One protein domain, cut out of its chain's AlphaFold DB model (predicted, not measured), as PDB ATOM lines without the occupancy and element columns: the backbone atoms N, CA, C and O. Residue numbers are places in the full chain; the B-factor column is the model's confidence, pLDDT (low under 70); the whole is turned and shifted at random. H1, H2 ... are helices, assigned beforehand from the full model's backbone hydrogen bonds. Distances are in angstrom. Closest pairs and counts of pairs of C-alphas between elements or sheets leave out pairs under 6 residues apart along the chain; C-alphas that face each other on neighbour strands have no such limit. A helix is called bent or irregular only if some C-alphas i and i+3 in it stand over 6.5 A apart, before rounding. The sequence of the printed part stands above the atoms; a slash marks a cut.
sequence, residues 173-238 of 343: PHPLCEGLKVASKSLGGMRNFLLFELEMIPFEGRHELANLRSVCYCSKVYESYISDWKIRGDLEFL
ATOM      1  N   PRO A 173      -8.250 -39.758  15.882       89.19
ATOM      2  CA  PRO A 173      -6.830 -39.730  16.217       89.19
ATOM      3  C   PRO A 173      -6.505 -40.507  17.504       89.19
ATOM      4  O   PRO A 173      -5.346 -40.834  17.734       89.19
ATOM      5  N   HIS A 174      -7.504 -40.809  18.341       90.75
ATOM      6  CA  HIS A 174      -7.303 -41.444  19.642       90.75
ATOM      7  C   HIS A 174      -7.061 -42.958  19.510       90.75
ATOM      8  O   HIS A 174      -7.968 -43.665  19.053       90.75
ATOM      9  N   PRO A 175      -5.901 -43.483  19.960       87.75
ATOM     10  CA  PRO A 175      -5.552 -44.901  19.817       87.75
ATOM     11  C   PRO A 175      -6.559 -45.849  20.469       87.75
ATOM     12  O   PRO A 175      -6.872 -46.903  19.922       87.75
ATOM     13  N   LEU A 176      -7.107 -45.463  21.626       90.06
ATOM     14  CA  LEU A 176      -8.060 -46.303  22.348       90.06
ATOM     15  C   LEU A 176      -9.317 -46.548  21.518       90.06
ATOM     16  O   LEU A 176      -9.755 -47.686  21.423       90.06
ATOM     17  N   CYS A 177      -9.842 -45.538  20.825       89.62
ATOM     18  CA  CYS A 177     -11.061 -45.657  20.030       89.62
ATOM     19  C   CYS A 177     -10.944 -46.602  18.815       89.62
ATOM     20  O   CYS A 177     -11.974 -47.055  18.311       89.62
ATOM     21  N   GLU A 178      -9.736 -46.969  18.367       84.94
ATOM     22  CA  GLU A 178      -9.568 -48.019  17.347       84.94
ATOM     23  C   GLU A 178     -10.114 -49.371  17.820       84.94
ATOM     24  O   GLU A 178     -10.610 -50.164  17.015       84.94
ATOM     25  N   GLY A 179     -10.124 -49.606  19.136       80.19
ATOM     26  CA  GLY A 179     -10.647 -50.827  19.735       80.19
ATOM     27  C   GLY A 179     -12.147 -51.063  19.517       80.19
ATOM     28  O   GLY A 179     -12.598 -52.183  19.756       80.19
ATOM     29  N   LEU A 180     -12.920 -50.075  19.047       77.00
ATOM     30  CA  LEU A 180     -14.343 -50.241  18.699       77.00
ATOM     31  C   LEU A 180     -14.560 -51.005  17.396       77.00
ATOM     32  O   LEU A 180     -15.589 -51.647  17.219       77.00
ATOM     33  N   LYS A 181     -13.574 -50.978  16.497       74.69
ATOM     34  CA  LYS A 181     -13.663 -51.640  15.189       74.69
ATOM     35  C   LYS A 181     -13.505 -53.158  15.275       74.69
ATOM     36  O   LYS A 181     -13.673 -53.857  14.281       74.69
ATOM     37  N   VAL A 182     -13.168 -53.684  16.452       67.94
ATOM     38  CA  VAL A 182     -12.927 -55.112  16.658       67.94
ATOM     39  C   VAL A 182     -14.266 -55.820  16.865       67.94
ATOM     40  O   VAL A 182     -14.723 -55.998  17.991       67.94
ATOM     41  N   ALA A 183     -14.881 -56.240  15.755       57.81
ATOM     42  CA  ALA A 183     -16.178 -56.925  15.686       57.81
ATOM     43  C   ALA A 183     -16.260 -58.268  16.456       57.81
ATOM     44  O   ALA A 183     -17.311 -58.897  16.475       57.81
ATOM     45  N   SER A 184     -15.171 -58.722  17.082       66.88
ATOM     46  CA  SER A 184     -15.046 -60.039  17.722       66.88
ATOM     47  C   SER A 184     -14.886 -60.001  19.245       66.88
ATOM     48  O   SER A 184     -14.532 -61.010  19.858       66.88
ATOM     49  N   LYS A 185     -15.123 -58.857  19.896       74.81
ATOM     50  CA  LYS A 185     -15.045 -58.793  21.361       74.81
ATOM     51  C   LYS A 185     -16.201 -59.563  21.998       74.81
ATOM     52  O   LYS A 185     -17.362 -59.369  21.651       74.81
ATOM     53  N   SER A 186     -15.880 -60.388  22.994       85.88
ATOM     54  CA  SER A 186     -16.892 -60.950  23.893       85.88
ATOM     55  C   SER A 186     -17.655 -59.828  24.605       85.88
ATOM     56  O   SER A 186     -17.149 -58.709  24.732       85.88
ATOM     57  N   LEU A 187     -18.842 -60.120  25.142       81.69
ATOM     58  CA  LEU A 187     -19.617 -59.140  25.911       81.69
ATOM     59  C   LEU A 187     -18.793 -58.516  27.052       81.69
ATOM     60  O   LEU A 187     -18.858 -57.310  27.277       81.69
ATOM     61  N   GLY A 188     -17.975 -59.320  27.741       87.56
ATOM     62  CA  GLY A 188     -17.049 -58.831  28.767       87.56
ATOM     63  C   GLY A 188     -15.985 -57.887  28.200       87.56
ATOM     64  O   GLY A 188     -15.739 -56.825  28.769       87.56
ATOM     65  N   GLY A 189     -15.410 -58.222  27.042       87.69
ATOM     66  CA  GLY A 189     -14.458 -57.358  26.343       87.69
ATOM     67  C   GLY A 189     -15.077 -56.037  25.881       87.69
ATOM     68  O   GLY A 189     -14.448 -54.991  26.019       87.69
ATOM     69  N   MET A 190     -16.318 -56.063  25.386       86.44
ATOM     70  CA  MET A 190     -17.058 -54.857  25.002       86.44
ATOM     71  C   MET A 190     -17.380 -53.977  26.207       86.44
ATOM     72  O   MET A 190     -17.179 -52.769  26.138       86.44
ATOM     73  N   ARG A 191     -17.815 -54.566  27.328       89.50
ATOM     74  CA  ARG A 191     -18.083 -53.828  28.573       89.50
ATOM     75  C   ARG A 191     -16.834 -53.138  29.101       89.50
ATOM     76  O   ARG A 191     -16.881 -51.939  29.343       89.50
ATOM     77  N   ASN A 192     -15.727 -53.871  29.227       90.06
ATOM     78  CA  ASN A 192     -14.456 -53.287  29.662       90.06
ATOM     79  C   ASN A 192     -14.034 -52.162  28.719       90.06
ATOM     80  O   ASN A 192     -13.596 -51.103  29.140       90.06
ATOM     81  N   PHE A 193     -14.214 -52.352  27.423       90.75
ATOM     82  CA  PHE A 193     -13.819 -51.329  26.484       90.75
ATOM     83  C   PHE A 193     -14.697 -50.061  26.582       90.75
ATOM     84  O   PHE A 193     -14.172 -48.964  26.742       90.75
ATOM     85  N   LEU A 194     -16.027 -50.194  26.547       90.81
ATOM     86  CA  LEU A 194     -16.954 -49.053  26.571       90.81
ATOM     87  C   LEU A 194     -17.009 -48.324  27.920       90.81
ATOM     88  O   LEU A 194     -17.231 -47.118  27.934       90.81
ATOM     89  N   LEU A 195     -16.853 -49.050  29.030       91.06
ATOM     90  CA  LEU A 195     -17.069 -48.530  30.386       91.06
ATOM     91  C   LEU A 195     -15.778 -48.343  31.190       91.06
ATOM     92  O   LEU A 195     -15.846 -47.925  32.341       91.06
ATOM     93  N   PHE A 196     -14.621 -48.692  30.625       92.19
ATOM     94  CA  PHE A 196     -13.329 -48.487  31.276       92.19
ATOM     95  C   PHE A 196     -12.326 -47.830  30.327       92.19
ATOM     96  O   PHE A 196     -11.893 -46.716  30.588       92.19
ATOM     97  N   GLU A 197     -12.011 -48.439  29.181       93.00
ATOM     98  CA  GLU A 197     -11.027 -47.850  28.248       93.00
ATOM     99  C   GLU A 197     -11.495 -46.496  27.686       93.00
ATOM    100  O   GLU A 197     -10.708 -45.561  27.552       93.00
ATOM    101  N   LEU A 198     -12.790 -46.350  27.387       93.81
ATOM    102  CA  LEU A 198     -13.347 -45.077  26.917       93.81
ATOM    103  C   LEU A 198     -13.600 -44.044  28.031       93.81
ATOM    104  O   LEU A 198     -13.993 -42.920  27.720       93.81
ATOM    105  N   GLU A 199     -13.353 -44.383  29.298       93.50
ATOM    106  CA  GLU A 199     -13.366 -43.410  30.403       93.50
ATOM    107  C   GLU A 199     -12.098 -42.550  30.440       93.50
ATOM    108  O   GLU A 199     -12.048 -41.537  31.138       93.50
ATOM    109  N   MET A 200     -11.088 -42.912  29.650       93.81
ATOM    110  CA  MET A 200      -9.872 -42.129  29.516       93.81
ATOM    111  C   MET A 200     -10.161 -40.753  28.889       93.81
ATOM    112  O   MET A 200     -10.974 -40.619  27.970       93.81
ATOM    113  N   ILE A 201      -9.471 -39.728  29.381       93.69
ATOM    114  CA  ILE A 201      -9.605 -38.325  28.990       93.69
ATOM    115  C   ILE A 201      -8.468 -37.988  28.017       93.69
ATOM    116  O   ILE A 201      -7.296 -37.998  28.419       93.69
ATOM    117  N   PRO A 202      -8.773 -37.698  26.741       93.88
ATOM    118  CA  PRO A 202      -7.765 -37.259  25.789       93.88
ATOM    119  C   PRO A 202      -7.307 -35.835  26.114       93.88
ATOM    120  O   PRO A 202      -7.972 -35.112  26.857       93.88
ATOM    121  N   PHE A 203      -6.184 -35.403  25.540       91.81
ATOM    122  CA  PHE A 203      -5.642 -34.068  25.792       91.81
ATOM    123  C   PHE A 203      -6.645 -32.943  25.512       91.81
ATOM    124  O   PHE A 203      -6.764 -32.023  26.323       91.81
ATOM    125  N   GLU A 204      -7.429 -33.050  24.438       90.81
ATOM    126  CA  GLU A 204      -8.440 -32.047  24.089       90.81
ATOM    127  C   GLU A 204      -9.600 -31.993  25.098       90.81
ATOM    128  O   GLU A 204     -10.218 -30.946  25.271       90.81
ATOM    129  N   GLY A 205      -9.876 -33.102  25.794       88.81
ATOM    130  CA  GLY A 205     -10.966 -33.227  26.765       88.81
ATOM    131  C   GLY A 205     -10.602 -32.791  28.185       88.81
ATOM    132  O   GLY A 205     -11.477 -32.730  29.044       88.81
ATOM    133  N   ARG A 206      -9.331 -32.468  28.466       90.56
ATOM    134  CA  ARG A 206      -8.853 -32.197  29.837       90.56
ATOM    135  C   ARG A 206      -9.506 -30.985  30.493       90.56
ATOM    136  O   ARG A 206      -9.743 -31.011  31.695       90.56
ATOM    137  N   HIS A 207      -9.791 -29.936  29.721       88.75
ATOM    138  CA  HIS A 207     -10.398 -28.707  30.242       88.75
ATOM    139  C   HIS A 207     -11.822 -28.944  30.768       88.75
ATOM    140  O   HIS A 207     -12.220 -28.356  31.767       88.75
ATOM    141  N   GLU A 208     -12.573 -29.818  30.101       89.94
ATOM    142  CA  GLU A 208     -13.978 -30.112  30.409       89.94
ATOM    143  C   GLU A 208     -14.146 -31.445  31.151       89.94
ATOM    144  O   GLU A 208     -15.266 -31.878  31.391       89.94
ATOM    145  N   LEU A 209     -13.039 -32.117  31.495       89.75
ATOM    146  CA  LEU A 209     -13.034 -33.489  32.017       89.75
ATOM    147  C   LEU A 209     -13.881 -34.444  31.154       89.75
ATOM    148  O   LEU A 209     -14.576 -35.325  31.657       89.75
ATOM    149  N   ALA A 210     -13.823 -34.265  29.835       91.94
ATOM    150  CA  ALA A 210     -14.614 -35.023  28.880       91.94
ATOM    151  C   ALA A 210     -13.850 -36.278  28.431       91.94
ATOM    152  O   ALA A 210     -12.795 -36.195  27.799       91.94
ATOM    153  N   ASN A 211     -14.380 -37.456  28.759       94.19
ATOM    154  CA  ASN A 211     -13.790 -38.744  28.388       94.19
ATOM    155  C   ASN A 211     -14.068 -39.123  26.920       94.19
ATOM    156  O   ASN A 211     -14.975 -38.581  26.281       94.19
ATOM    157  N   LEU A 212     -13.336 -40.101  26.380       94.00
ATOM    158  CA  LEU A 212     -13.521 -40.604  25.010       94.00
ATOM    159  C   LEU A 212     -14.947 -41.107  24.731       94.00
ATOM    160  O   LEU A 212     -15.428 -40.997  23.598       94.00
ATOM    161  N   ARG A 213     -15.647 -41.631  25.741       94.50
ATOM    162  CA  ARG A 213     -17.051 -42.049  25.622       94.50
ATOM    163  C   ARG A 213     -17.953 -40.862  25.266       94.50
ATOM    164  O   ARG A 213     -18.792 -40.965  24.372       94.50
ATOM    165  N   SER A 214     -17.748 -39.723  25.917       93.19
ATOM    166  CA  SER A 214     -18.493 -38.491  25.664       93.19
ATOM    167  C   SER A 214     -18.072 -37.814  24.357       93.19
ATOM    168  O   SER A 214     -18.931 -37.512  23.537       93.19
ATOM    169  N   VAL A 215     -16.769 -37.642  24.102       92.25
ATOM    170  CA  VAL A 215     -16.306 -36.844  22.950       92.25
ATOM    171  C   VAL A 215     -16.298 -37.619  21.634       92.25
ATOM    172  O   VAL A 215     -16.616 -37.068  20.585       92.25
ATOM    173  N   CYS A 216     -15.944 -38.905  21.661       93.06
ATOM    174  CA  CYS A 216     -15.804 -39.709  20.448       93.06
ATOM    175  C   CYS A 216     -16.986 -40.645  20.251       93.06
ATOM    176  O   CYS A 216     -17.594 -40.642  19.182       93.06
ATOM    177  N   TYR A 217     -17.310 -41.461  21.252       94.56
ATOM    178  CA  TYR A 217     -18.339 -42.483  21.084       94.56
ATOM    179  C   TYR A 217     -19.729 -41.858  20.912       94.56
ATOM    180  O   TYR A 217     -20.414 -42.188  19.945       94.56
ATOM    181  N   CYS A 218     -20.116 -40.897  21.759       94.38
ATOM    182  CA  CYS A 218     -21.387 -40.181  21.608       94.38
ATOM    183  C   CYS A 218     -21.505 -39.532  20.226       94.38
ATOM    184  O   CYS A 218     -22.453 -39.816  19.496       94.38
ATOM    185  N   SER A 219     -20.505 -38.742  19.827       93.38
ATOM    186  CA  SER A 219     -20.571 -37.990  18.572       93.38
ATOM    187  C   SER A 219     -20.563 -38.882  17.327       93.38
ATOM    188  O   SER A 219     -21.263 -38.640  16.343       93.38
ATOM    189  N   LYS A 220     -19.814 -39.987  17.356       92.25
ATOM    190  CA  LYS A 220     -19.701 -40.874  16.189       92.25
ATOM    191  C   LYS A 220     -20.789 -41.939  16.117       92.25
ATOM    192  O   LYS A 220     -21.088 -42.397  15.012       92.25
ATOM    193  N   VAL A 221     -21.349 -42.352  17.255       93.44
ATOM    194  CA  VAL A 221     -22.382 -43.394  17.330       93.44
ATOM    195  C   VAL A 221     -23.750 -42.768  17.532       93.44
ATOM    196  O   VAL A 221     -24.558 -42.780  16.605       93.44
ATOM    197  N   TYR A 222     -24.003 -42.196  18.706       94.94
ATOM    198  CA  TYR A 222     -25.328 -41.729  19.108       94.94
ATOM    199  C   TYR A 222     -25.806 -40.510  18.314       94.94
ATOM    200  O   TYR A 222     -26.903 -40.553  17.756       94.94
ATOM    201  N   GLU A 223     -24.967 -39.483  18.156       95.00
ATOM    202  CA  GLU A 223     -25.322 -38.268  17.402       95.00
ATOM    203  C   GLU A 223     -25.569 -38.543  15.914       95.00
ATOM    204  O   GLU A 223     -26.271 -37.792  15.242       95.00
ATOM    205  N   SER A 224     -25.056 -39.665  15.398       93.31
ATOM    206  CA  SER A 224     -25.332 -40.084  14.022       93.31
ATOM    207  C   SER A 224     -26.766 -40.578  13.800       93.31
ATOM    208  O   SER A 224     -27.203 -40.663  12.652       93.31
ATOM    209  N   TYR A 225     -27.481 -40.904  14.882       93.81
ATOM    210  CA  TYR A 225     -28.893 -41.285  14.867       93.81
ATOM    211  C   TYR A 225     -29.792 -40.166  15.386       93.81
ATOM    212  O   TYR A 225     -30.853 -39.924  14.816       93.81
ATOM    213  N   ILE A 226     -29.381 -39.504  16.470       94.50
ATOM    214  CA  ILE A 226     -30.147 -38.456  17.147       94.50
ATOM    215  C   ILE A 226     -29.173 -37.333  17.502       94.50
ATOM    216  O   ILE A 226     -28.379 -37.470  18.427       94.50
ATOM    217  N   SER A 227     -29.221 -36.225  16.764       92.81
ATOM    218  CA  SER A 227     -28.220 -35.149  16.834       92.81
ATOM    219  C   SER A 227     -28.105 -34.459  18.196       92.81
ATOM    220  O   SER A 227     -27.091 -33.837  18.484       92.81
ATOM    221  N   ASP A 228     -29.151 -34.513  19.018       93.12
ATOM    222  CA  ASP A 228     -29.197 -33.937  20.362       93.12
ATOM    223  C   ASP A 228     -28.991 -34.980  21.471       93.12
ATOM    224  O   ASP A 228     -29.163 -34.665  22.654       93.12
ATOM    225  N   TRP A 229     -28.595 -36.208  21.119       93.69
ATOM    226  CA  TRP A 229     -28.242 -37.226  22.098       93.69
ATOM    227  C   TRP A 229     -26.979 -36.803  22.840       93.69
ATOM    228  O   TRP A 229     -25.901 -36.709  22.264       93.69
ATOM    229  N   LYS A 230     -27.113 -36.578  24.147       88.06
ATOM    230  CA  LYS A 230     -26.000 -36.204  25.021       88.06
ATOM    231  C   LYS A 230     -25.738 -37.285  26.051       88.06
ATOM    232  O   LYS A 230     -26.666 -37.776  26.696       88.06
ATOM    233  N   ILE A 231     -24.466 -37.614  26.243       88.06
ATOM    234  CA  ILE A 231     -24.005 -38.346  27.421       88.06
ATOM    235  C   ILE A 231     -23.651 -37.306  28.476       88.06
ATOM    236  O   ILE A 231     -22.927 -36.351  28.200       88.06
ATOM    237  N   ARG A 232     -24.185 -37.470  29.685       83.25
ATOM    238  CA  ARG A 232     -23.802 -36.629  30.817       83.25
ATOM    239  C   ARG A 232     -22.367 -36.981  31.215       83.25
ATOM    240  O   ARG A 232     -22.048 -38.161  31.333       83.25
ATOM    241  N   GLY A 233     -21.510 -35.978  31.390       71.62
ATOM    242  CA  GLY A 233     -20.162 -36.190  31.907       71.62
ATOM    243  C   GLY A 233     -20.240 -36.645  33.361       71.62
ATOM    244  O   GLY A 233     -20.603 -35.859  34.231       71.62
ATOM    245  N   ASP A 234     -19.931 -37.912  33.630       68.81
ATOM    246  CA  ASP A 234     -20.016 -38.477  34.985       68.81
ATOM    247  C   ASP A 234     -18.942 -37.888  35.922       68.81
ATOM    248  O   ASP A 234     -19.125 -37.840  37.137       68.81
ATOM    249  N   LEU A 235     -17.848 -37.364  35.355       71.62
ATOM    250  CA  LEU A 235     -16.722 -36.795  36.098       71.62
ATOM    251  C   LEU A 235     -17.029 -35.436  36.742       71.62
ATOM    252  O   LEU A 235     -16.393 -35.077  37.730       71.62
ATOM    253  N   GLU A 236     -18.042 -34.715  36.254       67.12
ATOM    254  CA  GLU A 236     -18.530 -33.482  36.891       67.12
ATOM    255  C   GLU A 236     -19.228 -33.755  38.238       67.12
ATOM    256  O   GLU A 236     -19.392 -32.846  39.051       67.12
ATOM    257  N   PHE A 237     -19.640 -35.006  38.482       64.38
ATOM    258  CA  PHE A 237     -20.406 -35.430  39.660       64.38
ATOM    259  C   PHE A 237     -19.605 -36.309  40.615       64.38
ATOM    260  O   PHE A 237     -20.211 -36.967  41.463       64.38
ATOM    261  N   LEU A 238     -18.271 -36.333  40.502       68.69
ATOM    262  CA  LEU A 238     -17.425 -36.954  41.517       68.69
ATOM    263  C   LEU A 238     -17.677 -36.246  42.849       68.69
ATOM    264  O   LEU A 238     -17.164 -35.159  43.109       68.69
TER     265      LEU A 238
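This is residues 173 to 238 of the 343 residues of the protein "LAFE_0B01266g1_1" of Lachancea fermentati (UniProt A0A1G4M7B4). Look first for H3, the longest helix: H1 and H2 sit to one side of its beginning, the long loop of residues 196 to 211 swings out to another side, and after H3 the chain folds back past it to the small helix H4. The 66 printed residues have four named helices, in the order H1 H2 H3 H4, and no named strand. The class is all helix, though the helices hold 30 of the 66 residues. The whole is compact, with a radius of gyration of the C-alphas of 12.0 A and spans of 33 by 25 by 24 A.

Start at H3, residues 212 to 222. H1, residues 176 to 181, is close to it but not clearly touching; the closest C-alphas, of Cys 177 and Leu 212, are 7.5 A apart, and the two run the same way at a shallow tilt of 26 degrees. H2, residues 187 to 195, is close to H3 but not clearly touching, with the C-alphas of Leu 194 and Arg 213 closest at 7.1 A and a steep tilt of 66 degrees, opposite ways. H1 and H2 are also close but not clearly touching, closest at the C-alphas of Gly 179 and Phe 193, 7.5 A. H4, residues 234 to 237, is apart from H1, H2 and H3. In H2 every O i to N i+4 pair is within hydrogen-bond range, in H3 5 of 7, in H1 0 of 2 but 3 of 3 O i to N i+3 pairs; H4 is too short for an O i to N i+4 pair.

Find C-alpha 212 at (-13.521, -40.604, 25.010); H3 runs 13.2 A to C-alpha 222. H3 is neither bent nor irregular, but only just: C-alphas 215 and 218 are 6.2 A apart. H1 begins at (-8.060, -46.303, 22.348) and spans 10.5 A, H2 11.8 A. H4 spans 5.6 A to C-alpha 237 at (-20.406, -35.430, 39.660).

The C-alphas farthest apart, of Ser 184 and His 207, are 34.1 A apart. The printed part has no cut. The links H2 to H3 and H3 to H4 are long; H1 to H2 is tight. Mean pLDDT of the printed part is 87.0; look for values under 70 at residues 182 to 184, 234 and 236 to 238.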